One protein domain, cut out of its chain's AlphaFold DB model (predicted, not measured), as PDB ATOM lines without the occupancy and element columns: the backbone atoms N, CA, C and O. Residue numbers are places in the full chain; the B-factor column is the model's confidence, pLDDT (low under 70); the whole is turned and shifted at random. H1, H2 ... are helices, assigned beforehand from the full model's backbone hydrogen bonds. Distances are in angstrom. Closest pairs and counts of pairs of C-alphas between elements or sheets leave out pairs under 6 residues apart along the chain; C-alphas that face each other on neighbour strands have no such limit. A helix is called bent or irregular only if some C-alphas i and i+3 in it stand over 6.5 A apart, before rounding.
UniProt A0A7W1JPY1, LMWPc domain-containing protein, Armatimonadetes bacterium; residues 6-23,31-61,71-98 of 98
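What this domain is: This is residues 6 to 23, 31 to 61 and 71 to 98 of the 98 residues of the protein "LMWPc domain-containing protein" of Armatimonadetes bacterium (UniProt A0A7W1JPY1). A long helix, H3, has a shorter helix, H1, crossing it at a steep angle near its first end; the short helix H2 touches neither of them, and after it residues 36 to 61 make a wide loop that folds back on itself, with residues 60 to 61 beside residues 41 to 42. The last part of H3 sticks out with the tail after it, residues 90 to 98, and the parts are only loosely gathered. The printed part has 77 residues in three stretches, with three named helices in the order H1, H2, H3 and no named strand, and its class is all helix. The whole is loose, with a radius of gyration of the C-alphas of 15.2 A and spans of 38 by 35 by 23 A.

How they stand to each other: H1, residues 6 to 16, touches H3, residues 72 to 96, with 8 pairs of C-alphas within 8 A. The closest C-alphas of the two are those of Val 13 and Arg 76, 6.1 A apart. H3 touches H1 with residues 72 to 79 alone. The two helices run the same way at a steep tilt of 65 degrees, and their centres are 16.6 A apart. H2, residues 31 to 35, touches no helix: H1 and H2 are apart, and H2 and H3 are apart. In the stretch after H2, residues 41 to 42 pair with residues 60 to 61 as strands do, parallel. In H2 every O i to N i+4 pair is within hydrogen-bond range; in H1 it is 6 of 7 and in H3 18 of 21.

Where its parts are: H1 begins at C-alpha 6, (246.580, 232.712, 183.150), and measures 16.4 A from first to last C-alpha. It is neither bent nor irregular, but only just: C-alphas 6 and 9 are 6.0 A apart. H2 has five residues and begins at C-alpha 31, (268.681, 247.120, 191.416); its first and last C-alphas are 6.0 A apart. H3, 25 residues, is 37.0 A long from C-alpha 72 to C-alpha 96, which is at (265.467, 238.575, 214.851). It too is neither bent nor irregular, but only just: C-alphas 85 and 88 are 6.1 A apart.

The domain as a whole: The two C-alphas farthest apart are those of Pro 71 and Gln 98, at 42.2 A. Residues 24 to 30 are not printed, and C-alphas 23 and 31 across that cut are 23.4 A apart. Residues 62 to 70 are not printed either, with 23.2 A between C-alphas 61 and 71. The links from H1 to H2 and from H2 to H3 run across these cuts. The mean pLDDT of the printed part is 77.7; it is under 70 in residues 6 to 7, 44 to 58, 89, 92 and 95 to 98.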
ATOM      1  N   PHE A   6     245.747 233.356 182.126       48.38
ATOM      2  CA  PHE A   6     246.580 232.712 183.150       48.38
ATOM      3  C   PHE A   6     246.486 233.392 184.524       48.38
ATOM      4  O   PHE A   6     246.554 232.720 185.550       48.38
ATOM      5  N   LEU A   7     246.247 234.709 184.557       56.88
ATOM      6  CA  LEU A   7     246.077 235.461 185.806       56.88
ATOM      7  C   LEU A   7     244.788 235.062 186.547       56.88
ATOM      8  O   LEU A   7     244.726 235.120 187.770       56.88
ATOM      9  N   CYS A   8     243.766 234.607 185.816       73.12
ATOM     10  CA  CYS A   8     242.451 234.294 186.374       73.12
ATOM     11  C   CYS A   8     242.478 233.091 187.335       73.12
ATOM     12  O   CYS A   8     241.874 233.146 188.405       73.12
ATOM     13  N   LEU A   9     243.221 232.029 186.996       88.75
ATOM     14  CA  LEU A   9     243.261 230.810 187.814       88.75
ATOM     15  C   LEU A   9     243.964 231.036 189.152       88.75
ATOM     16  O   LEU A   9     243.455 230.612 190.186       88.75
ATOM     17  N   VAL A  10     245.094 231.747 189.155       89.94
ATOM     18  CA  VAL A  10     245.800 232.074 190.402       89.94
ATOM     19  C   VAL A  10     244.935 232.990 191.272       89.94
ATOM     20  O   VAL A  10     244.799 232.734 192.465       89.94
ATOM     21  N   VAL A  11     244.270 234.000 190.690       91.06
ATOM     22  CA  VAL A  11     243.311 234.861 191.416       91.06
ATOM     23  C   VAL A  11     242.198 234.032 192.054       91.06
ATOM     24  O   VAL A  11     241.896 234.219 193.232       91.06
ATOM     25  N   GLN A  12     241.616 233.090 191.312       92.50
ATOM     26  CA  GLN A  12     240.579 232.206 191.836       92.50
ATOM     27  C   GLN A  12     241.097 231.350 193.000       92.50
ATOM     28  O   GLN A  12     240.489 231.333 194.069       92.50
ATOM     29  N   VAL A  13     242.234 230.679 192.817       94.56
ATOM     30  CA  VAL A  13     242.834 229.774 193.808       94.56
ATOM     31  C   VAL A  13     243.262 230.520 195.081       94.56
ATOM     32  O   VAL A  13     243.130 229.982 196.183       94.56
ATOM     33  N   MET A  14     243.717 231.770 194.967       93.94
ATOM     34  CA  MET A  14     244.018 232.620 196.125       93.94
ATOM     35  C   MET A  14     242.746 233.074 196.849       93.94
ATOM     36  O   MET A  14     242.698 233.037 198.080       93.94
ATOM     37  N   LYS A  15     241.684 233.406 196.103       94.25
ATOM     38  CA  LYS A  15     240.381 233.768 196.673       94.25
ATOM     39  C   LYS A  15     239.736 232.608 197.435       94.25
ATOM     40  O   LYS A  15     239.186 232.831 198.508       94.25
ATOM     41  N   GLU A  16     239.847 231.376 196.930       95.00
ATOM     42  CA  GLU A  16     239.423 230.152 197.637       95.00
ATOM     43  C   GLU A  16     240.116 230.003 199.003       95.00
ATOM     44  O   GLU A  16     239.508 229.527 199.958       95.00
ATOM     45  N   ALA A  17     241.372 230.446 199.112       93.81
ATOM     46  CA  ALA A  17     242.139 230.442 200.356       93.81
ATOM     47  C   ALA A  17     241.896 231.682 201.242       93.81
ATOM     48  O   ALA A  17     242.554 231.828 202.271       93.81
ATOM     49  N   GLY A  18     240.965 232.565 200.864       94.38
ATOM     50  CA  GLY A  18     240.610 233.768 201.621       94.38
ATOM     51  C   GLY A  18     241.496 234.990 201.356       94.38
ATOM     52  O   GLY A  18     241.390 235.971 202.087       94.38
ATOM     53  N   PHE A  19     242.348 234.966 200.326       91.88
ATOM     54  CA  PHE A  19     243.226 236.086 199.976       91.88
ATOM     55  C   PHE A  19     242.699 236.857 198.762       91.88
ATOM     56  O   PHE A  19     242.443 236.278 197.705       91.88
ATOM     57  N   SER A  20     242.575 238.182 198.892       89.81
ATOM     58  CA  SER A  20     242.324 239.064 197.747       89.81
ATOM     59  C   SER A  20     243.642 239.439 197.071       89.81
ATOM     60  O   SER A  20     244.616 239.762 197.746       89.81
ATOM     61  N   MET A  21     243.654 239.425 195.738       87.44
ATOM     62  CA  MET A  21     244.756 239.957 194.926       87.44
ATOM     63  C   MET A  21     244.389 241.289 194.253       87.44
ATOM     64  O   MET A  21     245.048 241.721 193.312       87.44
ATOM     65  N   GLU A  22     243.320 241.940 194.710       88.69
ATOM     66  CA  GLU A  22     242.931 243.260 194.221       88.69
ATOM     67  C   GLU A  22     244.020 244.303 194.518       88.69
ATOM     68  O   GLU A  22     244.637 244.294 195.584       88.69
ATOM     69  N   GLY A  23     244.294 245.177 193.546       87.56
ATOM     70  CA  GLY A  23     245.358 246.181 193.640       87.56
ATOM     71  C   GLY A  23     246.784 245.627 193.525       87.56
ATOM     72  O   GLY A  23     247.733 246.399 193.630       87.56
ATOM     73  N   GLU A  31     267.480 247.211 190.570       81.25
ATOM     74  CA  GLU A  31     268.681 247.120 191.416       81.25
ATOM     75  C   GLU A  31     268.445 247.737 192.794       81.25
ATOM     76  O   GLU A  31     268.681 247.086 193.801       81.25
ATOM     77  N   GLU A  32     267.870 248.940 192.846       84.62
ATOM     78  CA  GLU A  32     267.552 249.621 194.105       84.62
ATOM     79  C   GLU A  32     266.628 248.787 195.009       84.62
ATOM     80  O   GLU A  32     266.836 248.713 196.220       84.62
ATOM     81  N   LEU A  33     265.619 248.120 194.433       82.19
ATOM     82  CA  LEU A  33     264.726 247.246 195.194       82.19
ATOM     83  C   LEU A  33     265.466 246.003 195.696       82.19
ATOM     84  O   LEU A  33     265.231 245.566 196.819       82.19
ATOM     85  N   ALA A  34     266.351 245.437 194.877       81.38
ATOM     86  CA  ALA A  34     267.142 244.283 195.270       81.38
ATOM     87  C   ALA A  34     268.129 244.625 196.397       81.38
ATOM     88  O   ALA A  34     268.194 243.897 197.383       81.38
ATOM     89  N   ASP A  35     268.833 245.751 196.284       82.19
ATOM     90  CA  ASP A  35     269.841 246.197 197.252       82.19
ATOM     91  C   ASP A  35     269.225 246.634 198.590       82.19
ATOM     92  O   ASP A  35     269.861 246.517 199.637       82.19
ATOM     93  N   SER A  36     267.983 247.128 198.577       84.00
ATOM     94  CA  SER A  36     267.252 247.546 199.785       84.00
ATOM     95  C   SER A  36     266.492 246.414 200.486       84.00
ATOM     96  O   SER A  36     265.833 246.658 201.497       84.00
ATOM     97  N   THR A  37     266.569 245.182 199.976       81.56
ATOM     98  CA  THR A  37     265.818 244.032 200.492       81.56
ATOM     99  C   THR A  37     266.735 243.047 201.218       81.56
ATOM    100  O   THR A  37     267.712 242.567 200.654       81.56
ATOM    101  N   ASP A  38     266.380 242.653 202.446       82.06
ATOM    102  CA  ASP A  38     267.178 241.697 203.236       82.06
ATOM    103  C   ASP A  38     267.191 240.277 202.649       82.06
ATOM    104  O   ASP A  38     268.142 239.513 202.833       82.06
ATOM    105  N   LYS A  39     266.086 239.885 202.004       80.50
ATOM    106  CA  LYS A  39     265.872 238.540 201.467       80.50
ATOM    107  C   LYS A  39     265.088 238.558 200.166       80.50
ATOM    108  O   LYS A  39     263.960 239.039 200.120       80.50
ATOM    109  N   ILE A  40     265.645 237.915 199.148       84.44
ATOM    110  CA  ILE A  40     264.988 237.710 197.856       84.44
ATOM    111  C   ILE A  40     264.706 236.221 197.695       84.44
ATOM    112  O   ILE A  40     265.623 235.398 197.710       84.44
ATOM    113  N   VAL A  41     263.423 235.888 197.570       85.62
ATOM    114  CA  VAL A  41     262.934 234.517 197.426       85.62
ATOM    115  C   VAL A  41     262.434 234.311 196.002       85.62
ATOM    116  O   VAL A  41     261.594 235.078 195.528       85.62
ATOM    117  N   THR A  42     262.916 233.270 195.329       83.56
ATOM    118  CA  THR A  42     262.446 232.886 193.993       83.56
ATOM    119  C   THR A  42     261.599 231.622 194.060       83.56
ATOM    120  O   THR A  42     261.828 230.732 194.881       83.56
ATOM    121  N   MET A  43     260.583 231.540 193.194       79.44
ATOM    122  CA  MET A  43     259.773 230.328 193.085       79.44
ATOM    123  C   MET A  43     260.551 229.185 192.440       79.44
ATOM    124  O   MET A  43     260.382 228.076 192.891       79.44
ATOM    125  N   GLY A  44     261.429 229.432 191.471       69.19
ATOM    126  CA  GLY A  44     262.263 228.422 190.816       69.19
ATOM    127  C   GLY A  44     263.179 229.108 189.807       69.19
ATOM    128  O   GLY A  44     262.820 230.172 189.290       69.19
ATOM    129  N   CYS A  45     264.372 228.565 189.548       56.81
ATOM    130  CA  CYS A  45     265.347 229.163 188.632       56.81
ATOM    131  C   CYS A  45     264.869 229.155 187.160       56.81
ATOM    132  O   CYS A  45     265.253 228.316 186.351       56.81
ATOM    133  N   GLY A  46     264.012 230.118 186.815       55.28
ATOM    134  CA  GLY A  46     263.843 230.667 185.465       55.28
ATOM    135  C   GLY A  46     264.527 232.032 185.310       55.28
ATOM    136  O   GLY A  46     264.409 232.676 184.270       55.28
ATOM    137  N   VAL A  47     265.220 232.490 186.355       54.19
ATOM    138  CA  VAL A  47     266.047 233.695 186.338       54.19
ATOM    139  C   VAL A  47     267.447 233.233 185.964       54.19
ATOM    140  O   VAL A  47     268.177 232.727 186.812       54.19
ATOM    141  N   ASP A  48     267.807 233.337 184.686       48.47
ATOM    142  CA  ASP A  48     269.197 233.149 184.283       48.47
ATOM    143  C   ASP A  48     270.028 234.168 185.069       48.47
ATOM    144  O   ASP A  48     269.895 235.381 184.882       48.47
ATOM    145  N   ALA A  49     270.824 233.678 186.021       48.50
ATOM    146  CA  ALA A  49     271.629 234.515 186.900       48.50
ATOM    147  C   ALA A  49     272.607 235.404 186.104       48.50
ATOM    148  O   ALA A  49     273.078 236.406 186.633       48.50
ATOM    149  N   GLY A  50     272.882 235.072 184.831       49.16
ATOM    150  CA  GLY A  50     273.648 235.905 183.902       49.16
ATOM    151  C   GLY A  50     272.835 236.959 183.134       49.16
ATOM    152  O   GLY A  50     273.429 237.880 182.578       49.16
ATOM    153  N   ALA A  51     271.502 236.855 183.094       49.06
ATOM    154  CA  ALA A  51     270.608 237.790 182.398       49.06
ATOM    155  C   ALA A  51     269.950 238.822 183.329       49.06
ATOM    156  O   ALA A  51     269.292 239.747 182.849       49.06
ATOM    157  N   CYS A  52     270.104 238.674 184.649       47.78
ATOM    158  CA  CYS A  52     269.655 239.671 185.612       47.78
ATOM    159  C   CYS A  52     270.695 240.810 185.679       47.78
ATOM    160  O   CYS A  52     271.825 240.562 186.095       47.78
ATOM    161  N   PRO A  53     270.357 242.045 185.251       46.84
ATOM    162  CA  PRO A  53     271.296 243.171 185.275       46.84
ATOM    163  C   PRO A  53     271.692 243.552 186.706       46.84
ATOM    164  O   PRO A  53     272.843 243.893 186.965       46.84
ATOM    165  N   ALA A  54     270.766 243.372 187.646       51.81
ATOM    166  CA  ALA A  54     271.046 243.440 189.062       51.81
ATOM    167  C   ALA A  54     271.819 242.181 189.482       51.81
ATOM    168  O   ALA A  54     271.379 241.063 189.210       51.81
ATOM    169  N   LYS A  55     272.945 242.339 190.190       53.75
ATOM    170  CA  LYS A  55     273.609 241.251 190.935       53.75
ATOM    171  C   LYS A  55     272.723 240.812 192.105       53.75
ATOM    172  O   LYS A  55     273.085 240.954 193.268       53.75
ATOM    173  N   VAL A  56     271.533 240.314 191.796       58.94
ATOM    174  CA  VAL A  56     270.556 239.868 192.774       58.94
ATOM    175  C   VAL A  56     271.084 238.586 193.383       58.94
ATOM    176  O   VAL A  56     271.018 237.515 192.780       58.94
ATOM    177  N   LEU A  57     271.628 238.699 194.589       64.38
ATOM    178  CA  LEU A  57     271.911 237.546 195.426       64.38
ATOM    179  C   LEU A  57     270.570 236.959 195.871       64.38
ATOM    180  O   LEU A  57     269.986 237.374 196.872       64.38
ATOM    181  N   VAL A  58     270.068 235.998 195.093       67.25
ATOM    182  CA  VAL A  58     268.920 235.179 195.489       67.25
ATOM    183  C   VAL A  58     269.247 234.535 196.832       67.25
ATOM    184  O   VAL A  58     270.239 233.820 196.967       67.25
ATOM    185  N   SER A  59     268.428 234.822 197.839       73.19
ATOM    186  CA  SER A  59     268.644 234.338 199.200       73.19
ATOM    187  C   SER A  59     268.118 232.919 199.373       73.19
ATOM    188  O   SER A  59     268.728 232.116 200.074       73.19
ATOM    189  N   GLU A  60     266.973 232.620 198.756       79.94
ATOM    190  CA  GLU A  60     266.328 231.309 198.801       79.94
ATOM    191  C   GLU A  60     265.683 231.006 197.443       79.94
ATOM    192  O   GLU A  60     264.900 231.809 196.934       79.94
ATOM    193  N   ASP A  61     265.989 229.838 196.879       83.19
ATOM    194  CA  ASP A  61     265.247 229.258 195.756       83.19
ATOM    195  C   ASP A  61     264.352 228.146 196.302       83.19
ATOM    196  O   ASP A  61     264.813 227.205 196.959       83.19
ATOM    197  N   PRO A  71     246.781 222.860 185.115       92.94
ATOM    198  CA  PRO A  71     245.424 222.649 185.603       92.94
ATOM    199  C   PRO A  71     245.220 223.270 186.989       92.94
ATOM    200  O   PRO A  71     246.142 223.302 187.804       92.94
ATOM    201  N   ILE A  72     243.988 223.689 187.296       93.81
ATOM    202  CA  ILE A  72     243.659 224.360 188.566       93.81
ATOM    203  C   ILE A  72     244.072 223.552 189.808       93.81
ATOM    204  O   ILE A  72     244.500 224.138 190.798       93.81
ATOM    205  N   GLU A  73     244.011 222.219 189.749       95.25
ATOM    206  CA  GLU A  73     244.424 221.364 190.869       95.25
ATOM    207  C   GLU A  73     245.918 221.479 191.168       95.25
ATOM    208  O   GLU A  73     246.308 221.585 192.329       95.25
ATOM    209  N   LEU A  74     246.757 221.555 190.132       93.94
ATOM    210  CA  LEU A  74     248.190 221.752 190.319       93.94
ATOM    211  C   LEU A  74     248.485 223.175 190.817       93.94
ATOM    212  O   LEU A  74     249.321 223.358 191.695       93.94
ATOM    213  N   VAL A  75     247.732 224.180 190.357       94.25
ATOM    214  CA  VAL A  75     247.837 225.554 190.883       94.25
ATOM    215  C   VAL A  75     247.490 225.611 192.380       94.25
ATOM    216  O   VAL A  75     248.166 226.307 193.139       94.25
ATOM    217  N   ARG A  76     246.488 224.848 192.845       95.75
ATOM    218  CA  ARG A  76     246.170 224.709 194.281       95.75
ATOM    219  C   ARG A  76     247.304 224.048 195.056       95.75
ATOM    220  O   ARG A  76     247.662 224.539 196.123       95.75
ATOM    221  N   GLN A  77     247.903 222.992 194.507       95.31
ATOM    222  CA  GLN A  77     249.063 222.347 195.124       95.31
ATOM    223  C   GLN A  77     250.247 223.313 195.247       95.31
ATOM    224  O   GLN A  77     250.861 223.380 196.310       95.31
ATOM    225  N   ILE A  78     250.538 224.100 194.206       93.38
ATOM    226  CA  ILE A  78     251.591 225.126 194.236       93.38
ATOM    227  C   ILE A  78     251.285 226.174 195.319       93.38
ATOM    228  O   ILE A  78     252.152 226.464 196.140       93.38
ATOM    229  N   ARG A  79     250.046 226.690 195.398       94.19
ATOM    230  CA  ARG A  79     249.617 227.612 196.473       94.19
ATOM    231  C   ARG A  79     249.883 227.023 197.862       94.19
ATOM    232  O   ARG A  79     250.395 227.715 198.741       94.19
ATOM    233  N   ASP A  80     249.525 225.763 198.076       94.31
ATOM    234  CA  ASP A  80     249.658 225.123 199.385       94.31
ATOM    235  C   ASP A  80     251.133 224.879 199.748       94.31
ATOM    236  O   ASP A  80     251.522 225.060 200.904       94.31
ATOM    237  N   GLN A  81     251.988 224.583 198.764       93.06
ATOM    238  CA  GLN A  81     253.442 224.540 198.954       93.06
ATOM    239  C   GLN A  81     254.014 225.914 199.329       93.06
ATOM    240  O   GLN A  81     254.809 226.000 200.267       93.06
ATOM    241  N   VAL A  82     253.576 226.992 198.662       91.88
ATOM    242  CA  VAL A  82     253.948 228.374 199.024       91.88
ATOM    243  C   VAL A  82     253.561 228.659 200.474       91.88
ATOM    244  O   VAL A  82     254.386 229.148 201.241       91.88
ATOM    245  N   LYS A  83     252.341 228.301 200.892       91.31
ATOM    246  CA  LYS A  83     251.866 228.509 202.270       91.31
ATOM    247  C   LYS A  83     252.777 227.850 203.308       91.31
ATOM    248  O   LYS A  83     253.072 228.464 204.331       91.31
ATOM    249  N   VAL A  84     253.223 226.620 203.054       90.31
ATOM    250  CA  VAL A  84     254.138 225.901 203.955       90.31
ATOM    251  C   VAL A  84     255.517 226.561 203.973       90.31
ATOM    252  O   VAL A  84     256.068 226.789 205.048       90.31
ATOM    253  N   LYS A  85     256.063 226.914 202.804       88.69
ATOM    254  CA  LYS A  85     257.399 227.516 202.699       88.69
ATOM    255  C   LYS A  85     257.478 228.920 203.291       88.69
ATOM    256  O   LYS A  85     258.505 229.261 203.854       88.69
ATOM    257  N   VAL A  86     256.398 229.701 203.242       87.94
ATOM    258  CA  VAL A  86     256.322 231.035 203.866       87.94
ATOM    259  C   VAL A  86     256.390 230.963 205.400       87.94
ATOM    260  O   VAL A  86     256.876 231.900 206.032       87.94
ATOM    261  N   ALA A  87     255.941 229.867 206.021       83.00
ATOM    262  CA  ALA A  87     255.876 229.767 207.479       83.00
ATOM    263  C   ALA A  87     257.261 229.808 208.154       83.00
ATOM    264  O   ALA A  87     257.421 230.456 209.186       83.00
ATOM    265  N   ASP A  88     258.274 229.163 207.569       77.06
ATOM    266  CA  ASP A  88     259.599 229.049 208.192       77.06
ATOM    267  C   ASP A  88     260.416 230.367 208.180       77.06
ATOM    268  O   ASP A  88     260.916 230.780 209.235       77.06
ATOM    269  N   PRO A  89     260.510 231.113 207.061       69.62
ATOM    270  CA  PRO A  89     261.128 232.436 207.050       69.62
ATOM    271  C   PRO A  89     260.418 233.430 207.966       69.62
ATOM    272  O   PRO A  89     261.095 234.212 208.629       69.62
ATOM    273  N   LEU A  90     259.083 233.385 208.059       75.31
ATOM    274  CA  LEU A  90     258.329 234.255 208.967       75.31
ATOM    275  C   LEU A  90     258.708 234.016 210.430       75.31
ATOM    276  O   LEU A  90     258.977 234.969 211.159       75.31
ATOM    277  N   GLU A  91     258.779 232.757 210.856       75.06
ATOM    278  CA  GLU A  91     259.199 232.410 212.216       75.06
ATOM    279  C   GLU A  91     260.649 232.818 212.492       75.06
ATOM    280  O   GLU A  91     260.996 233.259 213.587       75.06
ATOM    281  N   ARG A  92     261.520 232.729 211.486       66.75
ATOM    282  CA  ARG A  92     262.908 233.173 211.598       66.75
ATOM    283  C   ARG A  92     263.034 234.694 211.696       66.75
ATOM    284  O   ARG A  92     263.737 235.156 212.585       66.75
ATOM    285  N   LEU A  93     262.335 235.460 210.860       72.62
ATOM    286  CA  LEU A  93     262.328 236.927 210.922       72.62
ATOM    287  C   LEU A  93     261.757 237.435 212.254       72.62
ATOM    288  O   LEU A  93     262.324 238.342 212.857       72.62
ATOM    289  N   ARG A  94     260.706 236.793 212.782       72.50
ATOM    290  CA  ARG A  94     260.146 237.102 214.112       72.50
ATOM    291  C   ARG A  94     261.131 236.906 215.266       72.50
ATOM    292  O   ARG A  94     260.996 237.570 216.289       72.50
ATOM    293  N   ARG A  95     262.101 235.997 215.125       63.59
ATOM    294  CA  ARG A  95     263.154 235.771 216.129       63.59
ATOM    295  C   ARG A  95     264.259 236.825 216.098       63.59
ATOM    296  O   ARG A  95     264.893 237.020 217.120       63.59
ATOM    297  N   PHE A  96     264.483 237.489 214.965       58.69
ATOM    298  CA  PHE A  96     265.467 238.575 214.851       58.69
ATOM    299  C   PHE A  96     264.921 239.938 215.304       58.69
ATOM    300  O   PHE A  96     265.700 240.856 215.535       58.69
ATOM    301  N   ALA A  97     263.597 240.075 215.420       57.84
ATOM    302  CA  ALA A  97     262.924 241.296 215.865       57.84
ATOM    303  C   ALA A  97     262.647 241.348 217.388       57.84
ATOM    304  O   ALA A  97     261.935 242.245 217.839       57.84
ATOM    305  N   GLN A  98     263.165 240.382 218.159       45.75
ATOM    306  CA  GLN A  98     263.129 240.319 219.629       45.75
ATOM    307  C   GLN A  98     264.544 240.477 220.178       45.75
ATOM    308  O   GLN A  98     264.681 241.134 221.231       45.75
TER     309      GLN A  98